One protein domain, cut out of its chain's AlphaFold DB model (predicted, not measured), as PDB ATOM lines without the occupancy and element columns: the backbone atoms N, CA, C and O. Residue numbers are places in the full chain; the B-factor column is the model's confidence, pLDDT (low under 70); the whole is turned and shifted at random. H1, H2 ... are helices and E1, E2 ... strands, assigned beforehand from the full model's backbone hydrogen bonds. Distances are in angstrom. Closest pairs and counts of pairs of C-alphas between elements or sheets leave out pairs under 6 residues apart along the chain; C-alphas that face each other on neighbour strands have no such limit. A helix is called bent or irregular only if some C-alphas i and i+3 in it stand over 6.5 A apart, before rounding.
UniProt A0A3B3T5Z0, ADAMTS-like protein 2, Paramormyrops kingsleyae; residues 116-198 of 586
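Overview. This is residues 116 to 198 of the 586 residues of the protein "ADAMTS-like protein 2" of Paramormyrops kingsleyae (UniProt A0A3B3T5Z0). Two small three-stranded sheets stand one after the other along a short rod, and the one helix, H1, covers one face of the first sheet, E1 E2 E3, while the second sheet, E4 E5 E6, has no named helix on it. The turn round Arg 130 makes one tip of the rod and the turn round Asp 194, beyond E6, makes the other, with the long link of residues 138 to 151 looping between E1 and E2. The printed part has 83 residues with one named helix and six named strands, in the order H1 E1 E2 E3 E4 E5 E6; each sheet is antiparallel, in the order E1 - E2 - E3 and E4 - E5 - E6. The class is mixed, helices and strands, though under half of the residues, 38 of the 83, are in named elements. The whole is only just compact, close to loose, with a radius of gyration of the C-alphas of 13.8 A, and the C-alphas span 46 by 23 by 17 A, only just a rod.

Arrangement. Begin at Lys 116, where H1, residues 116 to 125, is on the sheet of E1, residues 135 to 137, E2, residues 152 to 157, and E3, residues 163 to 167. This makes two layers, a helix on one face of a sheet, with H1 at a height over the sheet of 7.1 A. H1 lies over E1 and E2 and runs along the strands, at 16 degrees to E1 on the local plane. Look at Ser 121 and Trp 135, the closest C-alphas of H1 and E1, 5.3 A apart; for H1 and E2 the closest are those of Cys 120 and Cys 155, 5.6 A. H1 and E3 are near each other. In the backbone of H1, 3 of 6 O i to N i+4 pairs are within hydrogen-bond range, beside 5 of 7 O i to N i+3 pairs. E1, E2 and E3 form a meander, each strand the antiparallel neighbour of the one before, and E1 and E3 are its edge strands. In the hairpin of E1 and E2, find N 136 and O 156 within hydrogen-bond range at 2.8 A; in the hairpin of E2 and E3, N 153 and O 166 are 2.8 A apart. Further along, E4, residues 173 to 175, E5, residues 180 to 184, and E6, residues 187 to 192, form a second meander with E5 as its inner strand. In the hairpin of E4 and E5, N 174 and O 181 are 2.9 A apart; in that of E5 and E6, N 189 and O 182 are 2.8 A apart. E3 and E4 are apart, and H1 is not on the second sheet.

Along the chain. Find C-alpha 116 at (42.474, 1.094, -43.284); from there H1 runs 16.2 A to C-alpha 125. H1 is irregular, but only just: C-alphas 122 and 125 are 6.6 A apart. E1 measures 7.0 A. E2 starts at C-alpha 152, (48.066, -8.215, -43.407), and runs 16.5 A; E3 runs 13.7 A. E4 measures 7.0 A, E5 13.1 A and E6 15.8 A, ending at C-alpha 192, (34.042, -8.823, -59.563). Past it, residues 196 to 197 make a short antiparallel pairing with residues 191 to 192 of E6.

Size, cuts and confidence. The two C-alphas farthest apart are those of Arg 130 and Asp 194, 47.7 A. The printed part has no cut. The link from E1 to E2, 14 residues, is long; that from H1 to E1 is short, and the other four are tight. Read the B-factor column for the pLDDT: its mean over the printed part is 87.3, and it is under 70 at residues 140 to 145 and 176 to 179.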
ATOM      1  N   LYS A 116      41.106   1.435 -43.722       91.88
ATOM      2  CA  LYS A 116      42.474   1.094 -43.284       91.88
ATOM      3  C   LYS A 116      43.033   2.126 -42.296       91.88
ATOM      4  O   LYS A 116      43.630   1.745 -41.296       91.88
ATOM      5  N   GLN A 117      42.787   3.419 -42.529       93.12
ATOM      6  CA  GLN A 117      43.170   4.481 -41.595       93.12
ATOM      7  C   GLN A 117      42.417   4.371 -40.265       93.12
ATOM      8  O   GLN A 117      43.033   4.562 -39.219       93.12
ATOM      9  N   LEU A 118      41.132   4.002 -40.277       93.19
ATOM     10  CA  LEU A 118      40.372   3.739 -39.053       93.19
ATOM     11  C   LEU A 118      41.012   2.606 -38.234       93.19
ATOM     12  O   LEU A 118      41.317   2.803 -37.059       93.19
ATOM     13  N   GLN A 119      41.299   1.465 -38.870       95.25
ATOM     14  CA  GLN A 119      41.948   0.317 -38.226       95.25
ATOM     15  C   GLN A 119      43.317   0.679 -37.639       95.25
ATOM     16  O   GLN A 119      43.542   0.427 -36.457       95.25
ATOM     17  N   CYS A 120      44.192   1.354 -38.391       95.62
ATOM     18  CA  CYS A 120      45.472   1.809 -37.843       95.62
ATOM     19  C   CYS A 120      45.283   2.807 -36.690       95.62
ATOM     20  O   CYS A 120      45.904   2.656 -35.643       95.62
ATOM     21  N   SER A 121      44.367   3.774 -36.821       96.00
ATOM     22  CA  SER A 121      44.136   4.793 -35.786       96.00
ATOM     23  C   SER A 121      43.603   4.240 -34.462       96.00
ATOM     24  O   SER A 121      43.757   4.897 -33.434       96.00
ATOM     25  N   SER A 122      43.040   3.025 -34.444       95.62
ATOM     26  CA  SER A 122      42.637   2.373 -33.190       95.62
ATOM     27  C   SER A 122      43.829   2.103 -32.253       95.62
ATOM     28  O   SER A 122      43.668   2.099 -31.033       95.62
ATOM     29  N   PHE A 123      45.046   1.992 -32.800       95.38
ATOM     30  CA  PHE A 123      46.286   1.850 -32.034       95.38
ATOM     31  C   PHE A 123      46.837   3.176 -31.484       95.38
ATOM     32  O   PHE A 123      47.766   3.142 -30.683       95.38
ATOM     33  N   ASN A 124      46.259   4.338 -31.824       95.25
ATOM     34  CA  ASN A 124      46.711   5.640 -31.301       95.25
ATOM     35  C   ASN A 124      46.547   5.757 -29.777       95.25
ATOM     36  O   ASN A 124      47.331   6.436 -29.118       95.25
ATOM     37  N   ALA A 125      45.534   5.088 -29.217       93.62
ATOM     38  CA  ALA A 125      45.281   5.031 -27.778       93.62
ATOM     39  C   ALA A 125      46.106   3.945 -27.053       93.62
ATOM     40  O   ALA A 125      46.073   3.873 -25.826       93.62
ATOM     41  N   LYS A 126      46.851   3.101 -27.784       93.75
ATOM     42  CA  LYS A 126      47.752   2.098 -27.206       93.75
ATOM     43  C   LYS A 126      49.151   2.701 -27.071       93.75
ATOM     44  O   LYS A 126      49.720   3.192 -28.044       93.75
ATOM     45  N   ALA A 127      49.719   2.644 -25.868       92.12
ATOM     46  CA  ALA A 127      51.123   2.983 -25.662       92.12
ATOM     47  C   ALA A 127      52.027   1.882 -26.241       92.12
ATOM     48  O   ALA A 127      51.786   0.694 -26.020       92.12
ATOM     49  N   PHE A 128      53.088   2.286 -26.937       89.12
ATOM     50  CA  PHE A 128      54.181   1.418 -27.373       89.12
ATOM     51  C   PHE A 128      55.441   1.872 -26.628       89.12
ATOM     52  O   PHE A 128      55.846   3.039 -26.696       89.12
ATOM     53  N   GLY A 129      55.988   0.989 -25.788       87.69
ATOM     54  CA  GLY A 129      56.928   1.375 -24.735       87.69
ATOM     55  C   GLY A 129      56.321   2.423 -23.790       87.69
ATOM     56  O   GLY A 129      55.412   2.132 -23.017       87.69
ATOM     57  N   ARG A 130      56.828   3.663 -23.849       89.56
ATOM     58  CA  ARG A 130      56.337   4.818 -23.063       89.56
ATOM     59  C   ARG A 130      55.806   5.971 -23.927       89.56
ATOM     60  O   ARG A 130      55.717   7.098 -23.446       89.56
ATOM     61  N   ARG A 131      55.505   5.725 -25.207       91.88
ATOM     62  CA  ARG A 131      55.021   6.744 -26.152       91.88
ATOM     63  C   ARG A 131      53.702   6.320 -26.795       91.88
ATOM     64  O   ARG A 131      53.459   5.138 -27.018       91.88
ATOM     65  N   TYR A 132      52.876   7.311 -27.106       94.00
ATOM     66  CA  TYR A 132      51.728   7.169 -27.999       94.00
ATOM     67  C   TYR A 132      52.134   7.673 -29.382       94.00
ATOM     68  O   TYR A 132      52.947   8.591 -29.489       94.00
ATOM     69  N   TYR A 133      51.568   7.079 -30.427       94.06
ATOM     70  CA  TYR A 133      51.926   7.370 -31.811       94.06
ATOM     71  C   TYR A 133      50.674   7.574 -32.662       94.06
ATOM     72  O   TYR A 133      49.647   6.939 -32.432       94.06
ATOM     73  N   MET A 134      50.764   8.444 -33.669       95.00
ATOM     74  CA  MET A 134      49.739   8.564 -34.704       95.00
ATOM     75  C   MET A 134      50.002   7.522 -35.790       95.00
ATOM     76  O   MET A 134      50.937   7.666 -36.574       95.00
ATOM     77  N   TRP A 135      49.187   6.473 -35.824       95.19
ATOM     78  CA  TRP A 135      49.293   5.378 -36.781       95.19
ATOM     79  C   TRP A 135      48.502   5.665 -38.061       95.19
ATOM     80  O   TRP A 135      47.318   6.016 -38.034       95.19
ATOM     81  N   VAL A 136      49.156   5.461 -39.199       93.38
ATOM     82  CA  VAL A 136      48.628   5.622 -40.559       93.38
ATOM     83  C   VAL A 136      48.886   4.339 -41.365       93.38
ATOM     84  O   VAL A 136      49.840   3.619 -41.068       93.38
ATOM     85  N   PRO A 137      48.045   3.987 -42.352       91.69
ATOM     86  CA  PRO A 137      48.236   2.778 -43.142       91.69
ATOM     87  C   PRO A 137      49.378   2.962 -44.146       91.69
ATOM     88  O   PRO A 137      49.425   3.959 -44.866       91.69
ATOM     89  N   LEU A 138      50.269   1.975 -44.222       86.25
ATOM     90  CA  LEU A 138      51.307   1.897 -45.244       86.25
ATOM     91  C   LEU A 138      50.725   1.200 -46.484       86.25
ATOM     92  O   LEU A 138      50.214   0.080 -46.392       86.25
ATOM     93  N   TYR A 139      50.770   1.859 -47.643       77.06
ATOM     94  CA  TYR A 139      50.285   1.290 -48.903       77.06
ATOM     95  C   TYR A 139      51.450   0.691 -49.718       77.06
ATOM     96  O   TYR A 139      52.513   1.308 -49.782       77.06
ATOM     97  N   PRO A 140      51.275  -0.466 -50.394       63.03
ATOM     98  CA  PRO A 140      52.336  -1.074 -51.210       63.03
ATOM     99  C   PRO A 140      52.850  -0.180 -52.348       63.03
ATOM    100  O   PRO A 140      54.007  -0.282 -52.740       63.03
ATOM    101  N   ASP A 141      52.024   0.743 -52.849       62.16
ATOM    102  CA  ASP A 141      52.418   1.712 -53.879       62.16
ATOM    103  C   ASP A 141      53.333   2.848 -53.337       62.16
ATOM    104  O   ASP A 141      53.601   3.817 -54.064       62.16
ATOM    105  N   ASP A 142      53.749   2.769 -52.064       59.09
ATOM    106  CA  ASP A 142      54.571   3.752 -51.345       59.09
ATOM    107  C   ASP A 142      55.844   3.153 -50.700       59.09
ATOM    108  O   ASP A 142      56.797   3.899 -50.483       59.09
ATOM    109  N   TYR A 143      55.898   1.842 -50.407       64.00
ATOM    110  CA  TYR A 143      57.072   1.171 -49.816       64.00
ATOM    111  C   TYR A 143      57.083  -0.356 -50.059       64.00
ATOM    112  O   TYR A 143      56.062  -0.950 -50.403       64.00
ATOM    113  N   ILE A 144      58.232  -1.010 -49.835       62.81
ATOM    114  CA  ILE A 144      58.374  -2.475 -49.891       62.81
ATOM    115  C   ILE A 144      57.594  -3.115 -48.730       62.81
ATOM    116  O   ILE A 144      57.963  -2.993 -47.565       62.81
ATOM    117  N   SER A 145      56.506  -3.808 -49.065       69.50
ATOM    118  CA  SER A 145      55.605  -4.466 -48.113       69.50
ATOM    119  C   SER A 145      56.320  -5.540 -47.275       69.50
ATOM    120  O   SER A 145      56.897  -6.467 -47.839       69.50
ATOM    121  N   ILE A 146      56.228  -5.456 -45.940       76.56
ATOM    122  CA  ILE A 146      56.860  -6.409 -44.999       76.56
ATOM    123  C   ILE A 146      56.255  -7.817 -45.142       76.56
ATOM    124  O   ILE A 146      56.958  -8.820 -45.058       76.56
ATOM    125  N   SER A 147      54.940  -7.891 -45.368       82.19
ATOM    126  CA  SER A 147      54.226  -9.135 -45.671       82.19
ATOM    127  C   SER A 147      53.790  -9.177 -47.133       82.19
ATOM    128  O   SER A 147      53.377  -8.166 -47.705       82.19
ATOM    129  N   ASN A 148      53.820 -10.368 -47.726       79.25
ATOM    130  CA  ASN A 148      53.281 -10.634 -49.060       79.25
ATOM    131  C   ASN A 148      51.778 -10.982 -49.056       79.25
ATOM    132  O   ASN A 148      51.204 -11.180 -50.125       79.25
ATOM    133  N   ARG A 149      51.122 -11.066 -47.887       87.06
ATOM    134  CA  ARG A 149      49.691 -11.396 -47.776       87.06
ATOM    135  C   ARG A 149      48.842 -10.114 -47.870       87.06
ATOM    136  O   ARG A 149      48.930  -9.291 -46.960       87.06
ATOM    137  N   PRO A 150      47.955  -9.933 -48.874       86.56
ATOM    138  CA  PRO A 150      47.237  -8.660 -49.088       86.56
ATOM    139  C   PRO A 150      46.262  -8.216 -47.978       86.56
ATOM    140  O   PRO A 150      45.702  -7.118 -48.055       86.56
ATOM    141  N   CYS A 151      46.036  -9.071 -46.975       92.25
ATOM    142  CA  CYS A 151      45.182  -8.826 -45.810       92.25
ATOM    143  C   CYS A 151      45.945  -8.742 -44.480       92.25
ATOM    144  O   CYS A 151      45.315  -8.593 -43.435       92.25
ATOM    145  N   ASP A 152      47.278  -8.744 -44.515       91.94
ATOM    146  CA  ASP A 152      48.066  -8.215 -43.407       91.94
ATOM    147  C   ASP A 152      48.148  -6.690 -43.582       91.94
ATOM    148  O   ASP A 152      48.867  -6.171 -44.441       91.94
ATOM    149  N   LEU A 153      47.364  -5.951 -42.799       92.25
ATOM    150  CA  LEU A 153      47.386  -4.494 -42.794       92.25
ATOM    151  C   LEU A 153      48.672  -4.011 -42.117       92.25
ATOM    152  O   LEU A 153      48.891  -4.237 -40.929       92.25
ATOM    153  N   GLN A 154      49.509  -3.308 -42.875       91.56
ATOM    154  CA  GLN A 154      50.669  -2.604 -42.336       91.56
ATOM    155  C   GLN A 154      50.261  -1.196 -41.917       91.56
ATOM    156  O   GLN A 154      49.722  -0.420 -42.710       91.56
ATOM    157  N   CYS A 155      50.542  -0.872 -40.662       92.75
ATOM    158  CA  CYS A 155      50.446   0.466 -40.109       92.75
ATOM    159  C   CYS A 155      51.862   0.976 -39.819       92.75
ATOM    160  O   CYS A 155      52.725   0.224 -39.373       92.75
ATOM    161  N   THR A 156      52.101   2.261 -40.034       91.44
ATOM    162  CA  THR A 156      53.329   2.951 -39.634       91.44
ATOM    163  C   THR A 156      52.975   4.200 -38.840       91.44
ATOM    164  O   THR A 156      51.857   4.706 -38.928       91.44
ATOM    165  N   THR A 157      53.896   4.700 -38.029       92.00
ATOM    166  CA  THR A 157      53.747   6.023 -37.413       92.00
ATOM    167  C   THR A 157      53.791   7.110 -38.490       92.00
ATOM    168  O   THR A 157      54.505   6.953 -39.478       92.00
ATOM    169  N   SER A 158      53.130   8.250 -38.290       88.19
ATOM    170  CA  SER A 158      53.169   9.391 -39.222       88.19
ATOM    171  C   SER A 158      54.571   9.972 -39.487       88.19
ATOM    172  O   SER A 158      54.732  10.772 -40.402       88.19
ATOM    173  N   THR A 159      55.576   9.583 -38.695       84.31
ATOM    174  CA  THR A 159      57.002   9.930 -38.837       84.31
ATOM    175  C   THR A 159      57.863   8.809 -39.440       84.31
ATOM    176  O   THR A 159      59.045   9.024 -39.685       84.31
ATOM    177  N   GLY A 160      57.306   7.614 -39.671       83.00
ATOM    178  CA  GLY A 160      58.037   6.423 -40.130       83.00
ATOM    179  C   GLY A 160      58.876   5.686 -39.068       83.00
ATOM    180  O   GLY A 160      59.443   4.646 -39.384       83.00
ATOM    181  N   GLU A 161      58.933   6.170 -37.819       85.19
ATOM    182  CA  GLU A 161      59.754   5.621 -36.719       85.19
ATOM    183  C   GLU A 161      59.464   4.156 -36.357       85.19
ATOM    184  O   GLU A 161      60.382   3.415 -36.008       85.19
ATOM    185  N   LYS A 162      58.192   3.741 -36.376       87.94
ATOM    186  CA  LYS A 162      57.773   2.364 -36.061       87.94
ATOM    187  C   LYS A 162      56.752   1.848 -37.072       87.94
ATOM    188  O   LYS A 162      56.029   2.611 -37.724       87.94
ATOM    189  N   GLN A 163      56.701   0.525 -37.192       90.31
ATOM    190  CA  GLN A 163      55.791  -0.218 -38.059       90.31
ATOM    191  C   GLN A 163      55.113  -1.337 -37.257       90.31
ATOM    192  O   GLN A 163      55.665  -1.835 -36.278       90.31
ATOM    193  N   LEU A 164      53.893  -1.695 -37.650       90.38
ATOM    194  CA  LEU A 164      53.050  -2.687 -36.989       90.38
ATOM    195  C   LEU A 164      52.273  -3.474 -38.049       90.38
ATOM    196  O   LEU A 164      51.658  -2.887 -38.940       90.38
ATOM    197  N   LEU A 165      52.282  -4.801 -37.928       92.25
ATOM    198  CA  LEU A 165      51.530  -5.717 -38.783       92.25
ATOM    199  C   LEU A 165      50.276  -6.185 -38.034       92.25
ATOM    200  O   LEU A 165      50.394  -6.737 -36.941       92.25
ATOM    201  N   VAL A 166      49.084  -5.970 -38.596       92.56
ATOM    202  CA  VAL A 166      47.807  -6.387 -37.984       92.56
ATOM    203  C   VAL A 166      46.918  -7.118 -38.994       92.56
ATOM    204  O   VAL A 166      46.954  -6.792 -40.182       92.56
ATOM    205  N   PRO A 167      46.094  -8.095 -38.578       94.44
ATOM    206  CA  PRO A 167      45.117  -8.702 -39.474       94.44
ATOM    207  C   PRO A 167      44.066  -7.661 -39.889       94.44
ATOM    208  O   PRO A 167      43.462  -7.002 -39.041       94.44
ATOM    209  N   ALA A 168      43.838  -7.508 -41.193       95.19
ATOM    210  CA  ALA A 168      42.797  -6.629 -41.710       95.19
ATOM    211  C   ALA A 168      41.399  -7.193 -41.403       95.19
ATOM    212  O   ALA A 168      41.127  -8.368 -41.651       95.19
ATOM    213  N   GLN A 169      40.495  -6.342 -40.916       95.56
ATOM    214  CA  GLN A 169      39.110  -6.711 -40.610       95.56
ATOM    215  C   GLN A 169      38.332  -7.114 -41.872       95.56
ATOM    216  O   GLN A 169      38.577  -6.585 -42.963       95.56
ATOM    217  N   ASP A 170      37.348  -8.005 -41.721       95.38
ATOM    218  CA  ASP A 170      36.483  -8.450 -42.817       95.38
ATOM    219  C   ASP A 170      35.825  -7.260 -43.547       95.38
ATOM    220  O   ASP A 170      35.341  -6.306 -42.938       95.38
ATOM    221  N   GLY A 171      35.812  -7.282 -44.880       93.25
ATOM    222  CA  GLY A 171      35.355  -6.154 -45.703       93.25
ATOM    223  C   GLY A 171      36.368  -5.010 -45.866       93.25
ATOM    224  O   GLY A 171      36.043  -3.995 -46.489       93.25
ATOM    225  N   THR A 172      37.599  -5.156 -45.360       93.69
ATOM    226  CA  THR A 172      38.716  -4.272 -45.728       93.69
ATOM    227  C   THR A 172      39.110  -4.501 -47.177       93.69
ATOM    228  O   THR A 172      39.402  -5.625 -47.565       93.69
ATOM    229  N   TYR A 173      39.168  -3.434 -47.972       90.62
ATOM    230  CA  TYR A 173      39.628  -3.521 -49.355       90.62
ATOM    231  C   TYR A 173      41.088  -3.994 -49.435       90.62
ATOM    232  O   TYR A 173      41.979  -3.429 -48.788       90.62
ATOM    233  N   CYS A 174      41.332  -5.002 -50.266       89.12
ATOM    234  CA  CYS A 174      42.648  -5.538 -50.579       89.12
ATOM    235  C   CYS A 174      42.882  -5.506 -52.093       89.12
ATOM    236  O   CYS A 174      41.950  -5.571 -52.896       89.12
ATOM    237  N   ARG A 175      44.154  -5.387 -52.469       80.75
ATOM    238  CA  ARG A 175      44.623  -5.479 -53.847       80.75
ATOM    239  C   ARG A 175      45.689  -6.558 -53.872       80.75
ATOM    240  O   ARG A 175      46.658  -6.459 -53.126       80.75
ATOM    241  N   ASP A 176      45.477  -7.560 -54.704       67.50
ATOM    242  CA  ASP A 176      46.476  -8.564 -55.043       67.50
ATOM    243  C   ASP A 176      47.048  -8.260 -56.441       67.50
ATOM    244  O   ASP A 176      46.542  -7.381 -57.144       67.50
ATOM    245  N   TRP A 177      48.093  -8.971 -56.870       58.28
ATOM    246  CA  TRP A 177      48.745  -8.725 -58.170       58.28
ATOM    247  C   TRP A 177      47.823  -8.958 -59.385       58.28
ATOM    248  O   TRP A 177      48.069  -8.380 -60.442       58.28
ATOM    249  N   VAL A 178      46.741  -9.737 -59.231       56.97
ATOM    250  CA  VAL A 178      45.725  -9.984 -60.280       56.97
ATOM    251  C   VAL A 178      44.382  -9.287 -60.007       56.97
ATOM    252  O   VAL A 178      43.674  -8.937 -60.950       56.97
ATOM    253  N   TYR A 179      43.999  -9.081 -58.740       64.31
ATOM    254  CA  TYR A 179      42.606  -8.790 -58.373       64.31
ATOM    255  C   TYR A 179      42.429  -7.622 -57.399       64.31
ATOM    256  O   TYR A 179      43.227  -7.392 -56.491       64.31
ATOM    257  N   GLN A 180      41.292  -6.942 -57.547       80.25
ATOM    258  CA  GLN A 180      40.695  -6.108 -56.507       80.25
ATOM    259  C   GLN A 180      39.741  -6.973 -55.666       80.25
ATOM    260  O   GLN A 180      39.060  -7.855 -56.197       80.25
ATOM    261  N   GLY A 181      39.696  -6.759 -54.351       90.62
ATOM    262  CA  GLY A 181      38.948  -7.645 -53.465       90.62
ATOM    263  C   GLY A 181      38.691  -7.093 -52.070       90.62
ATOM    264  O   GLY A 181      38.990  -5.939 -51.754       90.62
ATOM    265  N   VAL A 182      38.134  -7.949 -51.215       93.38
ATOM    266  CA  VAL A 182      37.945  -7.678 -49.785       93.38
ATOM    267  C   VAL A 182      38.547  -8.786 -48.932       93.38
ATOM    268  O   VAL A 182      38.469  -9.966 -49.269       93.38
ATOM    269  N   CYS A 183      39.129  -8.404 -47.802       94.62
ATOM    270  CA  CYS A 183      39.585  -9.340 -46.791       94.62
ATOM    271  C   CYS A 183      38.395 -10.062 -46.170       94.62
ATOM    272  O   CYS A 183      37.404  -9.424 -45.810       94.62
ATOM    273  N   ILE A 184      38.505 -11.383 -46.074       94.62
ATOM    274  CA  ILE A 184      37.583 -12.274 -45.376       94.62
ATOM    275  C   ILE A 184      38.424 -13.376 -44.736       94.62
ATOM    276  O   ILE A 184      39.153 -14.077 -45.444       94.62
ATOM    277  N   GLU A 185      38.354 -13.504 -43.411       92.62
ATOM    278  CA  GLU A 185      39.093 -14.511 -42.626       92.62
ATOM    279  C   GLU A 185      40.604 -14.524 -42.952       92.62
ATOM    280  O   GLU A 185      41.228 -15.562 -43.180       92.62
ATOM    281  N   GLY A 186      41.196 -13.325 -43.043       91.94
ATOM    282  CA  GLY A 186      42.620 -13.118 -43.342       91.94
ATOM    283  C   GLY A 186      43.038 -13.370 -44.798       91.94
ATOM    284  O   GLY A 186      44.221 -13.257 -45.118       91.94
ATOM    285  N   ARG A 187      42.104 -13.688 -45.706       91.94
ATOM    286  CA  ARG A 187      42.375 -13.921 -47.136       91.94
ATOM    287  C   ARG A 187      41.735 -12.843 -48.004       91.94
ATOM    288  O   ARG A 187      40.610 -12.428 -47.741       91.94
ATOM    289  N   CYS A 188      42.422 -12.419 -49.063       92.12
ATOM    290  CA  CYS A 188      41.854 -11.486 -50.035       92.12
ATOM    291  C   CYS A 188      40.926 -12.242 -50.991       92.12
ATOM    292  O   CYS A 188      41.383 -13.083 -51.761       92.12
ATOM    293  N   GLN A 189      39.625 -11.974 -50.914       92.94
ATOM    294  CA  GLN A 189      38.609 -12.600 -51.756       92.94
ATOM    295  C   GLN A 189      38.231 -11.663 -52.900       92.94
ATOM    296  O   GLN A 189      37.947 -10.483 -52.679       92.94
ATOM    297  N   VAL A 190      38.211 -12.199 -54.121       91.31
ATOM    298  CA  VAL A 190      37.929 -11.433 -55.343       91.31
ATOM    299  C   VAL A 190      36.530 -10.822 -55.288       91.31
ATOM    300  O   VAL A 190      35.552 -11.504 -54.965       91.31
ATOM    301  N   VAL A 191      36.432  -9.544 -55.649       91.44
ATOM    302  CA  VAL A 191      35.162  -8.875 -55.930       91.44
ATOM    303  C   VAL A 191      35.149  -8.536 -57.413       91.44
ATOM    304  O   VAL A 191      35.976  -7.757 -57.880       91.44
ATOM    305  N   GLY A 192      34.220  -9.136 -58.152       89.94
ATOM    306  CA  GLY A 192      34.042  -8.823 -59.563       89.94
ATOM    307  C   GLY A 192      33.529  -7.398 -59.746       89.94
ATOM    308  O   GLY A 192      32.860  -6.839 -58.872       89.94
ATOM    309  N   CYS A 193      33.799  -6.821 -60.913       89.19
ATOM    310  CA  CYS A 193      33.400  -5.456 -61.263       89.19
ATOM    311  C   CYS A 193      31.879  -5.217 -61.203       89.19
ATOM    312  O   CYS A 193      31.445  -4.069 -61.156       89.19
ATOM    313  N   ASP A 194      31.064  -6.279 -61.180       89.94
ATOM    314  CA  ASP A 194      29.610  -6.215 -61.008       89.94
ATOM    315  C   ASP A 194      29.175  -6.177 -59.530       89.94
ATOM    316  O   ASP A 194      28.017  -6.451 -59.213       89.94
ATOM    317  N   GLY A 195      30.101  -5.842 -58.623       88.19
ATOM    318  CA  GLY A 195      29.848  -5.635 -57.197       88.19
ATOM    319  C   GLY A 195      29.607  -6.924 -56.413       88.19
ATOM    320  O   GLY A 195      28.979  -6.889 -55.356       88.19
ATOM    321  N   LYS A 196      30.061  -8.075 -56.926       90.75
ATOM    322  CA  LYS A 196      29.779  -9.399 -56.352       90.75
ATOM    323  C   LYS A 196      31.041 -10.113 -55.889       90.75
ATOM    324  O   LYS A 196      32.013 -10.259 -56.628       90.75
ATOM    325  N   LEU A 197      30.977 -10.626 -54.665       91.94
ATOM    326  CA  LEU A 197      31.994 -11.503 -54.094       91.94
ATOM    327  C   LEU A 197      32.093 -12.804 -54.907       91.94
ATOM    328  O   LEU A 197      31.067 -13.364 -55.291       91.94
ATOM    329  N   TYR A 198      33.317 -13.266 -55.167       90.50
ATOM    330  CA  TYR A 198      33.635 -14.444 -55.989       90.50
ATOM    331  C   TYR A 198      33.181 -14.366 -57.464       90.50
ATOM    332  O   TYR A 198      33.223 -15.369 -58.174       90.50
TER     333      TYR A 198